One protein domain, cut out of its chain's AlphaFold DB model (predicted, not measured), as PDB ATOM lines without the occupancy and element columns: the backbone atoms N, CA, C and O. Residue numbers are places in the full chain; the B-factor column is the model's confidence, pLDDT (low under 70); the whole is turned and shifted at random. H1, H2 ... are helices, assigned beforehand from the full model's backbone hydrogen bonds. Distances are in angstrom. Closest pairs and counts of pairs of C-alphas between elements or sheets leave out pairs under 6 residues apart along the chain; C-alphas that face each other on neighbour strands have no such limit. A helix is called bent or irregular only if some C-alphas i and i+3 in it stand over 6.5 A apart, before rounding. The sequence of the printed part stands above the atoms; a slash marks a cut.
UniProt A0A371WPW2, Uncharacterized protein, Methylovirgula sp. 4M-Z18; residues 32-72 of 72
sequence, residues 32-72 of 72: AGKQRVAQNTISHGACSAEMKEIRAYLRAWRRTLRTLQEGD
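Overview. This is residues 32 to 72 of the 72 residues of an uncharacterized protein of Methylovirgula sp. 4M-Z18 (UniProt A0A371WPW2). One long helix, H3, makes more than half of a thin, stretched-out rod, with two short helices, H1 and H2, strung one after the other ahead of it and a short tail, residues 70 to 72, beyond its far end. The chain changes direction at residues 45 to 48, between H2 and H3, and the helices do not fold back on one another into a core. The printed part has 41 residues with three named helices, in the order H1, H2, H3, and no named strand; the class is all helix. The whole is extended, with a radius of gyration of the C-alphas of 16.3 A, and the C-alphas span 54 by 17 by 11 A.

Arrangement. Begin with H3, residues 49 to 69, the longest helix with 21 residues. Go back over the four residues before it, a tight link, and you reach H2, residues 40 to 44; H2 and H3 are apart, with no C-alpha of the one within 8 A of the other. One residue earlier, across another tight link, lies H1, residues 32 to 38, and H1 and H2 meet only through their link. H1 and H3 are apart. Look along the backbone of H1, H2 and H3 and you will find every O i to N i+4 pair within hydrogen-bond range. Residues 56 to 72, of which 56 to 69 belong to H3, stand free, and so do residues 32 to 38, which belong to H1.

Along the chain. Find C-alpha 49 at (14.806, 17.553, -5.319), where H3 begins; from there it runs 30.6 A to C-alpha 69 at (25.511, 29.988, 20.477), and it is not bent. Then turn to the first printed residue, Ala 32, whose C-alpha stands at (1.608, 30.548, -21.887). H1 starts there and ends at Ala 38, 9.9 A away from first to last C-alpha. H2 goes from Asn 40 to His 44, 6.0 A from first to last C-alpha.

Size, cuts and confidence. The two C-alphas farthest apart are those of Ala 32 and Asp 72, the first and last printed, at 54.5 A. The radius of gyration is 1.80 times the 9.0 A of a compact globule of 41 residues. The printed part has no cut and no long link, and it ends at residue 72, the chain's last residue. In the B-factor column the mean pLDDT of the printed part is 89.4; it is 94 for H3, 93 for H1 and 85 for H2. Look at residues 71 to 72 for the low confidence, under 70.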
ATOM      1  N   ALA A  32       0.748  31.637 -21.422       96.19
ATOM      2  CA  ALA A  32       1.608  30.548 -21.887       96.19
ATOM      3  C   ALA A  32       3.101  30.926 -21.863       96.19
ATOM      4  O   ALA A  32       3.945  30.138 -21.436       96.19
ATOM      5  N   GLY A  33       3.444  32.154 -22.270       95.06
ATOM      6  CA  GLY A  33       4.820  32.645 -22.201       95.06
ATOM      7  C   GLY A  33       5.337  32.727 -20.763       95.06
ATOM      8  O   GLY A  33       6.470  32.333 -20.491       95.06
ATOM      9  N   LYS A  34       4.499  33.191 -19.827       94.38
ATOM     10  CA  LYS A  34       4.843  33.252 -18.399       94.38
ATOM     11  C   LYS A  34       5.044  31.854 -17.814       94.38
ATOM     12  O   LYS A  34       6.025  31.638 -17.112       94.38
ATOM     13  N   GLN A  35       4.172  30.902 -18.152       94.00
ATOM     14  CA  GLN A  35       4.309  29.504 -17.731       94.00
ATOM     15  C   GLN A  35       5.606  28.874 -18.238       94.00
ATOM     16  O   GLN A  35       6.278  28.181 -17.477       94.00
ATOM     17  N   ARG A  36       5.993  29.150 -19.489       92.69
ATOM     18  CA  ARG A  36       7.259  28.664 -20.050       92.69
ATOM     19  C   ARG A  36       8.460  29.228 -19.297       92.69
ATOM     20  O   ARG A  36       9.316  28.463 -18.872       92.69
ATOM     21  N   VAL A  37       8.509  30.546 -19.089       91.44
ATOM     22  CA  VAL A  37       9.630  31.186 -18.376       91.44
ATOM     23  C   VAL A  37       9.702  30.751 -16.908       91.44
ATOM     24  O   VAL A  37      10.800  30.640 -16.371       91.44
ATOM     25  N   ALA A  38       8.574  30.423 -16.269       89.25
ATOM     26  CA  ALA A  38       8.563  29.877 -14.909       89.25
ATOM     27  C   ALA A  38       9.323  28.540 -14.785       89.25
ATOM     28  O   ALA A  38       9.863  28.239 -13.722       89.25
ATOM     29  N   GLN A  39       9.430  27.761 -15.867       88.94
ATOM     30  CA  GLN A  39      10.187  26.506 -15.852       88.94
ATOM     31  C   GLN A  39      11.703  26.720 -15.773       88.94
ATOM     32  O   GLN A  39      12.406  25.849 -15.264       88.94
ATOM     33  N   ASN A  40      12.227  27.889 -16.167       88.75
ATOM     34  CA  ASN A  40      13.668  28.179 -16.092       88.75
ATOM     35  C   ASN A  40      14.209  28.083 -14.654       88.75
ATOM     36  O   ASN A  40      15.390  27.803 -14.439       88.75
ATOM     37  N   THR A  41      13.347  28.283 -13.654       84.81
ATOM     38  CA  THR A  41      13.683  28.121 -12.237       84.81
ATOM     39  C   THR A  41      14.037  26.673 -11.879       84.81
ATOM     40  O   THR A  41      14.837  26.452 -10.972       84.81
ATOM     41  N   ILE A  42      13.505  25.680 -12.592       83.50
ATOM     42  CA  ILE A  42      13.858  24.272 -12.371       83.50
ATOM     43  C   ILE A  42      15.316  24.036 -12.777       83.50
ATOM     44  O   ILE A  42      16.087  23.513 -11.974       83.50
ATOM     45  N   SER A  43      15.708  24.504 -13.964       82.19
ATOM     46  CA  SER A  43      17.058  24.316 -14.509       82.19
ATOM     47  C   SER A  43      18.122  25.177 -13.825       82.19
ATOM     48  O   SER A  43      19.209  24.690 -13.535       82.19
ATOM     49  N   HIS A  44      17.831  26.451 -13.543       84.12
ATOM     50  CA  HIS A  44      18.837  27.408 -13.049       84.12
ATOM     51  C   HIS A  44      18.581  27.912 -11.628       84.12
ATOM     52  O   HIS A  44      19.484  28.432 -10.981       84.12
ATOM     53  N   GLY A  45      17.364  27.759 -11.110       82.88
ATOM     54  CA  GLY A  45      16.994  28.202  -9.761       82.88
ATOM     55  C   GLY A  45      17.336  27.190  -8.671       82.88
ATOM     56  O   GLY A  45      16.867  27.328  -7.540       82.88
ATOM     57  N   ALA A  46      18.103  26.150  -9.010       85.88
ATOM     58  CA  ALA A  46      18.493  25.087  -8.097       85.88
ATOM     59  C   ALA A  46      17.257  24.458  -7.413       85.88
ATOM     60  O   ALA A  46      17.235  24.217  -6.209       85.88
ATOM     61  N   CYS A  47      16.165  24.262  -8.152       85.94
ATOM     62  CA  CYS A  47      14.897  23.760  -7.608       85.94
ATOM     63  C   CYS A  47      14.733  22.238  -7.724       85.94
ATOM     64  O   CYS A  47      13.631  21.737  -7.479       85.94
ATOM     65  N   SER A  48      15.815  21.518  -8.040       87.94
ATOM     66  CA  SER A  48      15.841  20.054  -8.024       87.94
ATOM     67  C   SER A  48      15.524  19.498  -6.630       87.94
ATOM     68  O   SER A  48      15.611  20.216  -5.623       87.94
ATOM     69  N   ALA A  49      15.117  18.229  -6.574       89.00
ATOM     70  CA  ALA A  49      14.806  17.553  -5.319       89.00
ATOM     71  C   ALA A  49      16.037  17.515  -4.398       89.00
ATOM     72  O   ALA A  49      15.956  17.962  -3.255       89.00
ATOM     73  N   GLU A  50      17.196  17.148  -4.942       91.00
ATOM     74  CA  GLU A  50      18.461  17.058  -4.206       91.00
ATOM     75  C   GLU A  50      18.833  18.415  -3.595       91.00
ATOM     76  O   GLU A  50      19.179  18.528  -2.421       91.00
ATOM     77  N   MET A  51      18.683  19.500  -4.358       92.62
ATOM     78  CA  MET A  51      18.990  20.831  -3.842       92.62
ATOM     79  C   MET A  51      17.977  21.304  -2.786       92.62
ATOM     80  O   MET A  51      18.322  22.068  -1.878       92.62
ATOM     81  N   LYS A  52      16.706  20.890  -2.878       91.19
ATOM     82  CA  LYS A  52      15.719  21.158  -1.816       91.19
ATOM     83  C   LYS A  52      16.126  20.472  -0.515       91.19
ATOM     84  O   LYS A  52      16.068  21.132   0.522       91.19
ATOM     85  N   GLU A  53      16.594  19.230  -0.580       95.69
ATOM     86  CA  GLU A  53      17.096  18.491   0.582       95.69
ATOM     87  C   GLU A  53      18.332  19.157   1.181       95.69
ATOM     88  O   GLU A  53      18.329  19.490   2.366       95.69
ATOM     89  N   ILE A  54      19.339  19.477   0.361       95.50
ATOM     90  CA  ILE A  54      20.551  20.181   0.813       95.50
ATOM     91  C   ILE A  54      20.182  21.482   1.537       95.50
ATOM     92  O   ILE A  54      20.663  21.756   2.638       95.50
ATOM     93  N   ARG A  55      19.270  22.285   0.973       94.25
ATOM     94  CA  ARG A  55      18.797  23.510   1.636       94.25
ATOM     95  C   ARG A  55      18.082  23.235   2.954       94.25
ATOM     96  O   ARG A  55      18.224  24.040   3.874       94.25
ATOM     97  N   ALA A  56      17.286  22.173   3.040       95.69
ATOM     98  CA  ALA A  56      16.604  21.799   4.274       95.69
ATOM     99  C   ALA A  56      17.620  21.442   5.367       95.69
ATOM    100  O   ALA A  56      17.552  22.015   6.456       95.69
ATOM    101  N   TYR A  57      18.622  20.619   5.038       97.12
ATOM    102  CA  TYR A  57      19.722  20.287   5.943       97.12
ATOM    103  C   TYR A  57      20.479  21.533   6.404       97.12
ATOM    104  O   TYR A  57      20.609  21.761   7.603       97.12
ATOM    105  N   LEU A  58      20.911  22.400   5.485       97.00
ATOM    106  CA  LEU A  58      21.645  23.622   5.839       97.00
ATOM    107  C   LEU A  58      20.824  24.571   6.729       97.00
ATOM    108  O   LEU A  58      21.373  25.238   7.608       97.00
ATOM    109  N   ARG A  59      19.503  24.640   6.526       96.12
ATOM    110  CA  ARG A  59      18.602  25.417   7.393       96.12
ATOM    111  C   ARG A  59      18.491  24.806   8.784       96.12
ATOM    112  O   ARG A  59      18.485  25.568   9.747       96.12
ATOM    113  N   ALA A  60      18.397  23.481   8.887       96.75
ATOM    114  CA  ALA A  60      18.377  22.780  10.167       96.75
ATOM    115  C   ALA A  60      19.684  23.023  10.932       96.75
ATOM    116  O   ALA A  60      19.645  23.551  12.038       96.75
ATOM    117  N   TRP A  61      20.831  22.800  10.286       96.44
ATOM    118  CA  TRP A  61      22.153  23.076  10.854       96.44
ATOM    119  C   TRP A  61      22.302  24.517  11.342       96.44
ATOM    120  O   TRP A  61      22.737  24.749  12.467       96.44
ATOM    121  N   ARG A  62      21.878  25.504  10.542       96.06
ATOM    122  CA  ARG A  62      21.919  26.918  10.948       96.06
ATOM    123  C   ARG A  62      21.085  27.200  12.201       96.06
ATOM    124  O   ARG A  62      21.453  28.080  12.973       96.06
ATOM    125  N   ARG A  63      19.950  26.517  12.376       94.56
ATOM    126  CA  ARG A  63      19.117  26.660  13.579       94.56
ATOM    127  C   ARG A  63      19.832  26.066  14.787       94.56
ATOM    128  O   ARG A  63      19.959  26.765  15.779       94.56
ATOM    129  N   THR A  64      20.362  24.852  14.662       95.12
ATOM    130  CA  THR A  64      21.099  24.179  15.739       95.12
ATOM    131  C   THR A  64      22.317  24.980  16.193       95.12
ATOM    132  O   THR A  64      22.526  25.173  17.383       95.12
ATOM    133  N   LEU A  65      23.108  25.509  15.257       95.00
ATOM    134  CA  LEU A  65      24.270  26.332  15.607       95.00
ATOM    135  C   LEU A  65      23.869  27.604  16.360       95.00
ATOM    136  O   LEU A  65      24.560  28.005  17.287       95.00
ATOM    137  N   ARG A  66      22.734  28.211  15.998       93.06
ATOM    138  CA  ARG A  66      22.218  29.393  16.691       93.06
ATOM    139  C   ARG A  66      21.785  29.075  18.116       93.06
ATOM    140  O   ARG A  66      22.162  29.801  19.019       93.06
ATOM    141  N   THR A  67      21.050  27.981  18.314       91.94
ATOM    142  CA  THR A  67      20.615  27.575  19.658       91.94
ATOM    143  C   THR A  67      21.792  27.230  20.564       91.94
ATOM    144  O   THR A  67      21.720  27.480  21.755       91.94
ATOM    145  N   LEU A  68      22.873  26.675  20.004       91.75
ATOM    146  CA  LEU A  68      24.097  26.403  20.759       91.75
ATOM    147  C   LEU A  68      24.859  27.692  21.102       91.75
ATOM    148  O   LEU A  68      25.390  27.793  22.192       91.75
ATOM    149  N   GLN A  69      24.882  28.686  20.206       86.06
ATOM    150  CA  GLN A  69      25.511  29.988  20.477       86.06
ATOM    151  C   GLN A  69      24.728  30.873  21.456       86.06
ATOM    152  O   GLN A  69      25.322  31.739  22.081       86.06
ATOM    153  N   GLU A  70      23.407  30.714  21.535       79.50
ATOM    154  CA  GLU A  70      22.536  31.451  22.465       79.50
ATOM    155  C   GLU A  70      22.426  30.758  23.841       79.50
ATOM    156  O   GLU A  70      21.777  31.292  24.736       79.50
ATOM    157  N   GLY A  71      23.006  29.560  23.984       60.75
ATOM    158  CA  GLY A  71      22.945  28.716  25.182       60.75
ATOM    159  C   GLY A  71      24.201  28.722  26.066       60.75
ATOM    160  O   GLY A  71      24.244  27.922  26.998       60.75
ATOM    161  N   ASP A  72      25.168  29.598  25.781       47.00
ATOM    162  CA  ASP A  72      26.312  29.976  26.636       47.00
ATOM    163  C   ASP A  72      26.124  31.420  27.145       47.00
ATOM    164  O   ASP A  72      26.620  31.738  28.251       47.00
TER     165      ASP A  72